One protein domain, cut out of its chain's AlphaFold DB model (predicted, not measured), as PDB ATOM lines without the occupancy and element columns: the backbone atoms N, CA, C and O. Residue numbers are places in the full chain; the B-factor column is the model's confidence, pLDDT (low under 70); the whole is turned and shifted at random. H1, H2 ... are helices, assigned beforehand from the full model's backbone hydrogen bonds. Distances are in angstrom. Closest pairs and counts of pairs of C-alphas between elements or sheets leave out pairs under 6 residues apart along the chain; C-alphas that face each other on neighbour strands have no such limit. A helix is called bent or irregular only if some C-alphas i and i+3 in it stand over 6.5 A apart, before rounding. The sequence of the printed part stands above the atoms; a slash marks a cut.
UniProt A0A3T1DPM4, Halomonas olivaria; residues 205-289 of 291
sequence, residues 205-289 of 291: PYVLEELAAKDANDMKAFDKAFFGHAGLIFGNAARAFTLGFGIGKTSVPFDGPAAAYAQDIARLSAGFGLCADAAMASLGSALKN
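What this domain is: This is residues 205 to 289 of the 291 residues of a protein of Halomonas olivaria (UniProt A0A3T1DPM4). A short helix, H1, folds back along the first part of the long helix H2 as a helical hairpin, and a second long helix, H3, crosses H2 near its last residues; from this crossing H2 with H1 and the later part of H3 spread like the arms of an open V. The first residues of H3 and the unnamed stretch 245 to 256 lie beyond the crossing, while residues 281 to 286 of H3, at a sharp kink, stick out at the other end. The printed part has 85 residues with three named helices in the order H1, H2, H3 and no named strand; its class is all helix. The whole is loose, with a radius of gyration of the C-alphas of 16.1 A, and elongated, with spans of 50 by 27 by 19 A.

Where its parts are: H1 covers residues 207 to 215, beginning at C-alpha 207 at (-24.795, 38.036, 49.078), and is 12.4 A long from first to last C-alpha. H2 covers residues 219 to 244, is 36.6 A long and ends at C-alpha 244 at (-40.259, 53.640, 35.666). H3 covers residues 257 to 288, measures 39.3 A from first to last C-alpha, and ends at C-alpha 288 at (-28.694, 46.345, 60.933). H3 is irregular, with C-alphas 282 and 285 9.4 A apart, and has a kink of 86 degrees near residue 282.

How they stand to each other: H1 and H2 form a helical hairpin, and they run opposite ways at a shallow tilt of 20 degrees. They touch, H2 with residues 219 to 229 alone, and their closest C-alphas are those of Ala 213 and Phe 222, 5.1 A apart. H2 touches H3 with residues 233 to 244 alone, and H3 touches H2 with residues 267 to 277 alone. Their closest C-alphas, those of Ala 240 and Ala 270, are 4.8 A apart. These two helices run opposite ways at a steep tilt of 47 degrees. H1 and H3 are apart. In H1 and H2 every O i to N i+4 pair is within hydrogen-bond range; in H3 23 of 28 are.

The domain as a whole: The C-alphas farthest apart are those of Asn 217 and Pro 257, at 50.7 A. The printed part has no cut. The link from H1 to H2 is tight, with 3 residues, and the link from H2 to H3 is long, with 12 residues. Residues 281 to 286 stand free. The mean pLDDT of the printed part is 88.3, and residue 285 and residues 287 to 289 are under 70.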
ATOM      1  N   PRO A 205     -29.551  36.925  45.519       86.31
ATOM      2  CA  PRO A 205     -28.981  35.692  44.968       86.31
ATOM      3  C   PRO A 205     -27.501  35.462  45.301       86.31
ATOM      4  O   PRO A 205     -27.076  34.321  45.406       86.31
ATOM      5  N   TYR A 206     -26.727  36.538  45.476       89.44
ATOM      6  CA  TYR A 206     -25.262  36.462  45.571       89.44
ATOM      7  C   TYR A 206     -24.675  36.784  46.955       89.44
ATOM      8  O   TYR A 206     -23.558  36.378  47.248       89.44
ATOM      9  N   VAL A 207     -25.399  37.476  47.845       86.94
ATOM     10  CA  VAL A 207     -24.795  38.036  49.078       86.94
ATOM     11  C   VAL A 207     -24.390  36.936  50.064       86.94
ATOM     12  O   VAL A 207     -23.358  37.036  50.723       86.94
ATOM     13  N   LEU A 208     -25.182  35.866  50.174       86.62
ATOM     14  CA  LEU A 208     -24.819  34.721  51.017       86.62
ATOM     15  C   LEU A 208     -23.598  33.971  50.475       86.62
ATOM     16  O   LEU A 208     -22.757  33.548  51.266       86.62
ATOM     17  N   GLU A 209     -23.490  33.832  49.152       90.19
ATOM     18  CA  GLU A 209     -22.337  33.199  48.506       90.19
ATOM     19  C   GLU A 209     -21.066  34.035  48.697       90.19
ATOM     20  O   GLU A 209     -20.024  33.483  49.038       90.19
ATOM     21  N   GLU A 210     -21.157  35.364  48.576       87.56
ATOM     22  CA  GLU A 210     -20.046  36.287  48.853       87.56
ATOM     23  C   GLU A 210     -19.537  36.168  50.292       87.56
ATOM     24  O   GLU A 210     -18.330  36.074  50.521       87.56
ATOM     25  N   LEU A 211     -20.449  36.160  51.273       86.62
ATOM     26  CA  LEU A 211     -20.093  36.025  52.686       86.62
ATOM     27  C   LEU A 211     -19.443  34.667  52.969       86.62
ATOM     28  O   LEU A 211     -18.404  34.617  53.622       86.62
ATOM     29  N   ALA A 212     -20.003  33.582  52.428       90.12
ATOM     30  CA  ALA A 212     -19.449  32.242  52.592       90.12
ATOM     31  C   ALA A 212     -18.063  32.100  51.939       90.12
ATOM     32  O   ALA A 212     -17.154  31.532  52.544       90.12
ATOM     33  N   ALA A 213     -17.878  32.644  50.731       91.25
ATOM     34  CA  ALA A 213     -16.594  32.632  50.032       91.25
ATOM     35  C   ALA A 213     -15.529  33.442  50.781       91.25
ATOM     36  O   ALA A 213     -14.387  32.999  50.908       91.25
ATOM     37  N   LYS A 214     -15.912  34.600  51.335       89.94
ATOM     38  CA  LYS A 214     -15.043  35.413  52.189       89.94
ATOM     39  C   LYS A 214     -14.619  34.649  53.445       89.94
ATOM     40  O   LYS A 214     -13.432  34.619  53.753       89.94
ATOM     41  N   ASP A 215     -15.563  34.032  54.153       90.69
ATOM     42  CA  ASP A 215     -15.276  33.283  55.384       90.69
ATOM     43  C   ASP A 215     -14.370  32.065  55.112       90.69
ATOM     44  O   ASP A 215     -13.535  31.708  55.944       90.69
ATOM     45  N   ALA A 216     -14.478  31.468  53.922       92.62
ATOM     46  CA  ALA A 216     -13.623  30.377  53.456       92.62
ATOM     47  C   ALA A 216     -12.276  30.833  52.850       92.62
ATOM     48  O   ALA A 216     -11.460  29.981  52.497       92.62
ATOM     49  N   ASN A 217     -12.023  32.144  52.721       92.25
ATOM     50  CA  ASN A 217     -10.897  32.720  51.967       92.25
ATOM     51  C   ASN A 217     -10.781  32.198  50.513       92.25
ATOM     52  O   ASN A 217      -9.679  32.088  49.969       92.25
ATOM     53  N   ASP A 218     -11.906  31.887  49.862       94.06
ATOM     54  CA  ASP A 218     -11.942  31.455  48.461       94.06
ATOM     55  C   ASP A 218     -12.133  32.657  47.527       94.06
ATOM     56  O   ASP A 218     -13.249  33.094  47.237       94.06
ATOM     57  N   MET A 219     -11.014  33.176  47.019       92.00
ATOM     58  CA  MET A 219     -10.998  34.328  46.112       92.00
ATOM     59  C   MET A 219     -11.761  34.086  44.803       92.00
ATOM     60  O   MET A 219     -12.392  35.001  44.286       92.00
ATOM     61  N   LYS A 220     -11.738  32.862  44.256       93.75
ATOM     62  CA  LYS A 220     -12.396  32.581  42.969       93.75
ATOM     63  C   LYS A 220     -13.909  32.540  43.128       93.75
ATOM     64  O   LYS A 220     -14.633  33.064  42.280       93.75
ATOM     65  N   ALA A 221     -14.382  31.905  44.199       91.50
ATOM     66  CA  ALA A 221     -15.798  31.900  44.534       91.50
ATOM     67  C   ALA A 221     -16.291  33.319  44.850       91.50
ATOM     68  O   ALA A 221     -17.367  33.705  44.390       91.50
ATOM     69  N   PHE A 222     -15.473  34.111  45.550       92.94
ATOM     70  CA  PHE A 222     -15.783  35.499  45.866       92.94
ATOM     71  C   PHE A 222     -15.934  36.359  44.607       92.94
ATOM     72  O   PHE A 222     -16.975  36.987  44.436       92.94
ATOM     73  N   ASP A 223     -14.958  36.336  43.691       93.38
ATOM     74  CA  ASP A 223     -15.012  37.126  42.454       93.38
ATOM     75  C   ASP A 223     -16.252  36.776  41.620       93.38
ATOM     76  O   ASP A 223     -16.957  37.660  41.129       93.38
ATOM     77  N   LYS A 224     -16.568  35.480  41.495       93.88
ATOM     78  CA  LYS A 224     -17.756  35.021  40.766       93.88
ATOM     79  C   LYS A 224     -19.042  35.597  41.366       93.88
ATOM     80  O   LYS A 224     -19.886  36.094  40.616       93.88
ATOM     81  N   ALA A 225     -19.196  35.516  42.685       91.56
ATOM     82  CA  ALA A 225     -20.380  36.019  43.370       91.56
ATOM     83  C   ALA A 225     -20.466  37.554  43.275       91.56
ATOM     84  O   ALA A 225     -21.514  38.083  42.906       91.56
ATOM     85  N   PHE A 226     -19.339  38.248  43.457       91.31
ATOM     86  CA  PHE A 226     -19.234  39.705  43.374       91.31
ATOM     87  C   PHE A 226     -19.605  40.264  41.995       91.31
ATOM     88  O   PHE A 226     -20.413  41.187  41.884       91.31
ATOM     89  N   PHE A 227     -19.062  39.703  40.910       93.25
ATOM     90  CA  PHE A 227     -19.421  40.160  39.564       93.25
ATOM     91  C   PHE A 227     -20.874  39.816  39.204       93.25
ATOM     92  O   PHE A 227     -21.527  40.591  38.499       93.25
ATOM     93  N   GLY A 228     -21.413  38.707  39.725       92.00
ATOM     94  CA  GLY A 228     -22.837  38.376  39.623       92.00
ATOM     95  C   GLY A 228     -23.728  39.402  40.331       92.00
ATOM     96  O   GLY A 228     -24.705  39.883  39.752       92.00
ATOM     97  N   HIS A 229     -23.346  39.799  41.544       90.81
ATOM     98  CA  HIS A 229     -24.008  40.841  42.324       90.81
ATOM     99  C   HIS A 229     -23.974  42.192  41.606       90.81
ATOM    100  O   HIS A 229     -25.026  42.799  41.403       90.81
ATOM    101  N   ALA A 230     -22.805  42.634  41.133       89.69
ATOM    102  CA  ALA A 230     -22.682  43.870  40.366       89.69
ATOM    103  C   ALA A 230     -23.590  43.852  39.124       89.69
ATOM    104  O   ALA A 230     -24.347  44.795  38.888       89.69
ATOM    105  N   GLY A 231     -23.581  42.751  38.362       91.69
ATOM    106  CA  GLY A 231     -24.453  42.572  37.202       91.69
ATOM    107  C   GLY A 231     -25.944  42.652  37.548       91.69
ATOM    108  O   GLY A 231     -26.708  43.287  36.818       91.69
ATOM    109  N   LEU A 232     -26.362  42.070  38.677       89.19
ATOM    110  CA  LEU A 232     -27.742  42.154  39.157       89.19
ATOM    111  C   LEU A 232     -28.143  43.589  39.502       89.19
ATOM    112  O   LEU A 232     -29.223  44.008  39.093       89.19
ATOM    113  N   ILE A 233     -27.277  44.351  40.178       89.44
ATOM    114  CA  ILE A 233     -27.529  45.762  40.507       89.44
ATOM    115  C   ILE A 233     -27.733  46.577  39.225       89.44
ATOM    116  O   ILE A 233     -28.738  47.277  39.089       89.44
ATOM    117  N   PHE A 234     -26.826  46.463  38.248       90.88
ATOM    118  CA  PHE A 234     -26.958  47.184  36.976       90.88
ATOM    119  C   PHE A 234     -28.208  46.752  36.196       90.88
ATOM    120  O   PHE A 234     -28.910  47.594  35.632       90.88
ATOM    121  N   GLY A 235     -28.532  45.455  36.203       90.44
ATOM    122  CA  GLY A 235     -29.749  44.924  35.591       90.44
ATOM    123  C   GLY A 235     -31.027  45.436  36.262       90.44
ATOM    124  O   GLY A 235     -31.970  45.833  35.572       90.44
ATOM    125  N   ASN A 236     -31.059  45.480  37.595       88.81
ATOM    126  CA  ASN A 236     -32.159  46.043  38.374       88.81
ATOM    127  C   ASN A 236     -32.304  47.542  38.125       88.81
ATOM    128  O   ASN A 236     -33.424  48.003  37.929       88.81
ATOM    129  N   ALA A 237     -31.198  48.289  38.056       91.88
ATOM    130  CA  ALA A 237     -31.210  49.710  37.727       91.88
ATOM    131  C   ALA A 237     -31.820  49.950  36.341       91.88
ATOM    132  O   ALA A 237     -32.791  50.697  36.215       91.88
ATOM    133  N   ALA A 238     -31.325  49.259  35.310       92.50
ATOM    134  CA  ALA A 238     -31.866  49.363  33.957       92.50
ATOM    135  C   ALA A 238     -33.365  49.022  33.916       92.50
ATOM    136  O   ALA A 238     -34.156  49.759  33.322       92.50
ATOM    137  N   ARG A 239     -33.784  47.945  34.595       91.19
ATOM    138  CA  ARG A 239     -35.196  47.547  34.691       91.19
ATOM    139  C   ARG A 239     -36.042  48.592  35.426       91.19
ATOM    140  O   ARG A 239     -37.129  48.920  34.965       91.19
ATOM    141  N   ALA A 240     -35.554  49.134  36.537       92.62
ATOM    142  CA  ALA A 240     -36.251  50.150  37.318       92.62
ATOM    143  C   ALA A 240     -36.447  51.447  36.520       92.62
ATOM    144  O   ALA A 240     -37.546  51.996  36.531       92.62
ATOM    145  N   PHE A 241     -35.431  51.908  35.782       93.31
ATOM    146  CA  PHE A 241     -35.542  53.104  34.941       93.31
ATOM    147  C   PHE A 241     -36.447  52.878  33.731       93.31
ATOM    148  O   PHE A 241     -37.350  53.675  33.494       93.31
ATOM    149  N   THR A 242     -36.259  51.785  32.988       93.12
ATOM    150  CA  THR A 242     -37.096  51.490  31.811       93.12
ATOM    151  C   THR A 242     -38.567  51.345  32.189       93.12
ATOM    152  O   THR A 242     -39.402  52.081  31.665       93.12
ATOM    153  N   LEU A 243     -38.889  50.497  33.172       91.25
ATOM    154  CA  LEU A 243     -40.266  50.344  33.647       91.25
ATOM    155  C   LEU A 243     -40.783  51.621  34.323       91.25
ATOM    156  O   LEU A 243     -41.963  51.941  34.199       91.25
ATOM    157  N   GLY A 244     -39.922  52.369  35.020       88.69
ATOM    158  CA  GLY A 244     -40.259  53.640  35.666       88.69
ATOM    159  C   GLY A 244     -40.714  54.716  34.680       88.69
ATOM    160  O   GLY A 244     -41.677  55.424  34.964       88.69
ATOM    161  N   PHE A 245     -40.092  54.780  33.500       90.62
ATOM    162  CA  PHE A 245     -40.506  55.648  32.391       90.62
ATOM    163  C   PHE A 245     -41.638  55.056  31.531       90.62
ATOM    164  O   PHE A 245     -41.994  55.632  30.505       90.62
ATOM    165  N   GLY A 246     -42.211  53.912  31.921       85.50
ATOM    166  CA  GLY A 246     -43.269  53.234  31.164       85.50
ATOM    167  C   GLY A 246     -42.781  52.562  29.877       85.50
ATOM    168  O   GLY A 246     -43.586  52.234  29.006       85.50
ATOM    169  N   ILE A 247     -41.469  52.358  29.735       88.00
ATOM    170  CA  ILE A 247     -40.860  51.731  28.566       88.00
ATOM    171  C   ILE A 247     -40.843  50.215  28.776       88.00
ATOM    172  O   ILE A 247     -40.067  49.680  29.567       88.00
ATOM    173  N   GLY A 248     -41.689  49.521  28.014       83.88
ATOM    174  CA  GLY A 248     -41.826  48.067  28.058       83.88
ATOM    175  C   GLY A 248     -42.826  47.574  29.106       83.88
ATOM    176  O   GLY A 248     -43.348  48.331  29.920       83.88
ATOM    177  N   LYS A 249     -43.122  46.272  29.059       82.69
ATOM    178  CA  LYS A 249     -43.985  45.583  30.025       82.69
ATOM    179  C   LYS A 249     -43.293  44.322  30.507       82.69
ATOM    180  O   LYS A 249     -42.741  43.570  29.707       82.69
ATOM    181  N   THR A 250     -43.327  44.088  31.813       87.25
ATOM    182  CA  THR A 250     -42.807  42.847  32.384       87.25
ATOM    183  C   THR A 250     -43.756  41.698  32.064       87.25
ATOM    184  O   THR A 250     -44.972  41.831  32.205       87.25
ATOM    185  N   SER A 251     -43.201  40.563  31.642       89.44
ATOM    186  CA  SER A 251     -43.964  39.319  31.551       89.44
ATOM    187  C   SER A 251     -44.364  38.881  32.957       89.44
ATOM    188  O   SER A 251     -43.507  38.774  33.834       89.44
ATOM    189  N   VAL A 252     -45.650  38.629  33.172       91.88
ATOM    190  CA  VAL A 252     -46.205  38.238  34.471       91.88
ATOM    191  C   VAL A 252     -47.036  36.968  34.310       91.88
ATOM    192  O   VAL A 252     -47.672  36.804  33.271       91.88
ATOM    193  N   PRO A 253     -47.062  36.069  35.308       92.00
ATOM    194  CA  PRO A 253     -47.814  34.816  35.237       92.00
ATOM    195  C   PRO A 253     -49.301  35.027  35.585       92.00
ATOM    196  O   PRO A 253     -49.872  34.277  36.371       92.00
ATOM    197  N   PHE A 254     -49.912  36.095  35.065       92.12
ATOM    198  CA  PHE A 254     -51.296  36.474  35.346       92.12
ATOM    199  C   PHE A 254     -51.984  36.957  34.072       92.12
ATOM    200  O   PHE A 254     -51.403  37.734  33.315       92.12
ATOM    201  N   ASP A 255     -53.247  36.565  33.908       90.25
ATOM    202  CA  ASP A 255     -54.068  36.891  32.742       90.25
ATOM    203  C   ASP A 255     -55.190  37.889  33.075       90.25
ATOM    204  O   ASP A 255     -55.510  38.166  34.238       90.25
ATOM    205  N   GLY A 256     -55.818  38.433  32.029       90.81
ATOM    206  CA  GLY A 256     -57.006  39.279  32.151       90.81
ATOM    207  C   GLY A 256     -56.767  40.546  32.991       90.81
ATOM    208  O   GLY A 256     -55.703  41.160  32.887       90.81
ATOM    209  N   PRO A 257     -57.734  40.963  33.835       91.00
ATOM    210  CA  PRO A 257     -57.603  42.172  34.653       91.00
ATOM    211  C   PRO A 257     -56.418  42.145  35.629       91.00
ATOM    212  O   PRO A 257     -55.867  43.194  35.948       91.00
ATOM    213  N   ALA A 258     -55.994  40.961  36.085       91.56
ATOM    214  CA  ALA A 258     -54.888  40.816  37.030       91.56
ATOM    215  C   ALA A 258     -53.521  41.122  36.396       91.56
ATOM    216  O   ALA A 258     -52.610  41.554  37.101       91.56
ATOM    217  N   ALA A 259     -53.382  40.951  35.076       93.50
ATOM    218  CA  ALA A 259     -52.125  41.164  34.362       93.50
ATOM    219  C   ALA A 259     -51.593  42.597  34.534       93.50
ATOM    220  O   ALA A 259     -50.408  42.789  34.799       93.50
ATOM    221  N   ALA A 260     -52.472  43.601  34.433       91.75
ATOM    222  CA  ALA A 260     -52.092  45.004  34.592       91.75
ATOM    223  C   ALA A 260     -51.581  45.295  36.014       91.75
ATOM    224  O   ALA A 260     -50.498  45.851  36.181       91.75
ATOM    225  N   TYR A 261     -52.297  44.824  37.040       93.12
ATOM    226  CA  TYR A 261     -51.871  44.981  38.433       93.12
ATOM    227  C   TYR A 261     -50.560  44.246  38.728       93.12
ATOM    228  O   TYR A 261     -49.696  44.772  39.426       93.12
ATOM    229  N   ALA A 262     -50.375  43.046  38.176       93.19
ATOM    230  CA  ALA A 262     -49.133  42.301  38.330       93.19
ATOM    231  C   ALA A 262     -47.949  43.007  37.645       93.19
ATOM    232  O   ALA A 262     -46.843  43.009  38.186       93.19
ATOM    233  N   GLN A 263     -48.168  43.643  36.490       92.50
ATOM    234  CA  GLN A 263     -47.157  44.465  35.815       92.50
ATOM    235  C   GLN A 263     -46.776  45.692  36.650       92.50
ATOM    236  O   GLN A 263     -45.590  46.002  36.776       92.50
ATOM    237  N   ASP A 264     -47.754  46.347  37.278       91.88
ATOM    238  CA  ASP A 264     -47.494  47.454  38.201       91.88
ATOM    239  C   ASP A 264     -46.702  47.004  39.430       91.88
ATOM    240  O   ASP A 264     -45.735  47.661  39.817       91.88
ATOM    241  N   ILE A 265     -47.047  45.850  40.009       92.31
ATOM    242  CA  ILE A 265     -46.282  45.251  41.108       92.31
ATOM    243  C   ILE A 265     -44.850  44.946  40.658       92.31
ATOM    244  O   ILE A 265     -43.912  45.258  41.388       92.31
ATOM    245  N   ALA A 266     -44.650  44.396  39.458       91.19
ATOM    246  CA  ALA A 266     -43.318  44.118  38.925       91.19
ATOM    247  C   ALA A 266     -42.485  45.401  38.750       91.19
ATOM    248  O   ALA A 266     -41.308  45.432  39.118       91.19
ATOM    249  N   ARG A 267     -43.102  46.486  38.262       91.56
ATOM    250  CA  ARG A 267     -42.472  47.812  38.160       91.56
ATOM    251  C   ARG A 267     -42.078  48.359  39.532       91.56
ATOM    252  O   ARG A 267     -40.939  48.790  39.712       91.56
ATOM    253  N   LEU A 268     -42.988  48.316  40.504       92.88
ATOM    254  CA  LEU A 268     -42.720  48.760  41.875       92.88
ATOM    255  C   LEU A 268     -41.646  47.900  42.550       92.88
ATOM    256  O   LEU A 268     -40.785  48.435  43.242       92.88
ATOM    257  N   SER A 269     -41.645  46.590  42.301       91.88
ATOM    258  CA  SER A 269     -40.635  45.663  42.809       91.88
ATOM    259  C   SER A 269     -39.248  45.961  42.241       91.88
ATOM    260  O   SER A 269     -38.269  45.869  42.977       91.88
ATOM    261  N   ALA A 270     -39.144  46.337  40.961       90.56
ATOM    262  CA  ALA A 270     -37.873  46.742  40.361       90.56
ATOM    263  C   ALA A 270     -37.339  48.036  40.997       90.56
ATOM    264  O   ALA A 270     -36.168  48.103  41.365       90.56
ATOM    265  N   GLY A 271     -38.207  49.037  41.191       91.81
ATOM    266  CA  GLY A 271     -37.849  50.273  41.894       91.81
ATOM    267  C   GLY A 271     -37.434  50.027  43.347       91.81
ATOM    268  O   GLY A 271     -36.411  50.540  43.793       91.81
ATOM    269  N   PHE A 272     -38.182  49.188  44.069       91.56
ATOM    270  CA  PHE A 272     -37.848  48.795  45.437       91.56
ATOM    271  C   PHE A 272     -36.498  48.074  45.514       91.56
ATOM    272  O   PHE A 272     -35.704  48.397  46.391       91.56
ATOM    273  N   GLY A 273     -36.223  47.151  44.585       89.81
ATOM    274  CA  GLY A 273     -34.936  46.459  44.489       89.81
ATOM    275  C   GLY A 273     -33.769  47.432  44.331       89.81
ATOM    276  O   GLY A 273     -32.839  47.392  45.127       89.81
ATOM    277  N   LEU A 274     -33.870  48.388  43.399       89.75
ATOM    278  CA  LEU A 274     -32.841  49.417  43.213       89.75
ATOM    279  C   LEU A 274     -32.623  50.260  44.481       89.75
ATOM    280  O   LEU A 274     -31.484  50.528  44.863       89.75
ATOM    281  N   CYS A 275     -33.700  50.680  45.151       90.19
ATOM    282  CA  CYS A 275     -33.589  51.415  46.411       90.19
ATOM    283  C   CYS A 275     -32.962  50.567  47.527       90.19
ATOM    284  O   CYS A 275     -32.189  51.095  48.325       90.19
ATOM    285  N   ALA A 276     -33.278  49.271  47.589       88.31
ATOM    286  CA  ALA A 276     -32.703  48.349  48.558       88.31
ATOM    287  C   ALA A 276     -31.201  48.149  48.314       88.31
ATOM    288  O   ALA A 276     -30.426  48.254  49.262       88.31
ATOM    289  N   ASP A 277     -30.785  47.963  47.059       86.50
ATOM    290  CA  ASP A 277     -29.377  47.841  46.665       86.50
ATOM    291  C   ASP A 277     -28.597  49.120  47.012       86.50
ATOM    292  O   ASP A 277     -27.541  49.070  47.645       86.50
ATOM    293  N   ALA A 278     -29.162  50.292  46.699       87.12
ATOM    294  CA  ALA A 278     -28.564  51.577  47.055       87.12
ATOM    295  C   ALA A 278     -28.451  51.768  48.578       87.12
ATOM    296  O   ALA A 278     -27.441  52.275  49.073       87.12
ATOM    297  N   ALA A 279     -29.463  51.346  49.342       85.81
ATOM    298  CA  ALA A 279     -29.431  51.379  50.801       85.81
ATOM    299  C   ALA A 279     -28.357  50.436  51.364       85.81
ATOM    300  O   ALA A 279     -27.596  50.841  52.239       85.81
ATOM    301  N   MET A 280     -28.246  49.210  50.843       81.94
ATOM    302  CA  MET A 280     -27.200  48.259  51.237       81.94
ATOM    303  C   MET A 280     -25.800  48.803  50.962       81.94
ATOM    304  O   MET A 280     -24.942  48.732  51.840       81.94
ATOM    305  N   ALA A 281     -25.581  49.398  49.786       82.25
ATOM    306  CA  ALA A 281     -24.294  49.975  49.412       82.25
ATOM    307  C   ALA A 281     -23.926  51.204  50.261       82.25
ATOM    308  O   ALA A 281     -22.775  51.358  50.662       82.25
ATOM    309  N   SER A 282     -24.896  52.078  50.548       84.00
ATOM    310  CA  SER A 282     -24.649  53.335  51.272       84.00
ATOM    311  C   SER A 282     -24.545  53.162  52.788       84.00
ATOM    312  O   SER A 282     -23.719  53.816  53.423       84.00
ATOM    313  N   LEU A 283     -25.370  52.299  53.384       79.62
ATOM    314  CA  LEU A 283     -25.454  52.133  54.839       79.62
ATOM    315  C   LEU A 283     -24.680  50.908  55.344       79.62
ATOM    316  O   LEU A 283     -24.346  50.847  56.528       79.62
ATOM    317  N   GLY A 284     -24.384  49.927  54.484       74.12
ATOM    318  CA  GLY A 284     -23.591  48.747  54.830       74.12
ATOM    319  C   GLY A 284     -24.079  48.039  56.100       74.12
ATOM    320  O   GLY A 284     -25.255  47.712  56.252       74.12
ATOM    321  N   SER A 285     -23.174  47.818  57.056       65.12
ATOM    322  CA  SER A 285     -23.496  47.176  58.340       65.12
ATOM    323  C   SER A 285     -24.364  48.037  59.267       65.12
ATOM    324  O   SER A 285     -25.045  47.486  60.133       65.12
ATOM    325  N   ALA A 286     -24.410  49.362  59.071       71.00
ATOM    326  CA  ALA A 286     -25.238  50.264  59.874       71.00
ATOM    327  C   ALA A 286     -26.741  50.051  59.647       71.00
ATOM    328  O   ALA A 286     -27.554  50.394  60.496       71.00
ATOM    329  N   LEU A 287     -27.103  49.403  58.546       66.12
ATOM    330  CA  LEU A 287     -28.468  49.055  58.168       66.12
ATOM    331  C   LEU A 287     -29.095  48.002  59.110       66.12
ATOM    332  O   LEU A 287     -30.315  47.912  59.225       66.12
ATOM    333  N   LYS A 288     -28.264  47.247  59.847       56.50
ATOM    334  CA  LYS A 288     -28.694  46.345  60.933       56.50
ATOM    335  C   LYS A 288     -28.751  47.027  62.304       56.50
ATOM    336  O   LYS A 288     -29.235  46.417  63.256       56.50
ATOM    337  N   ASN A 289     -28.256  48.257  62.423       55.38
ATOM    338  CA  ASN A 289     -28.219  48.962  63.696       55.38
ATOM    339  C   ASN A 289     -29.548  49.688  63.912       55.38
ATOM    340  O   ASN A 289     -29.906  50.595  63.166       55.38
TER     341      ASN A 289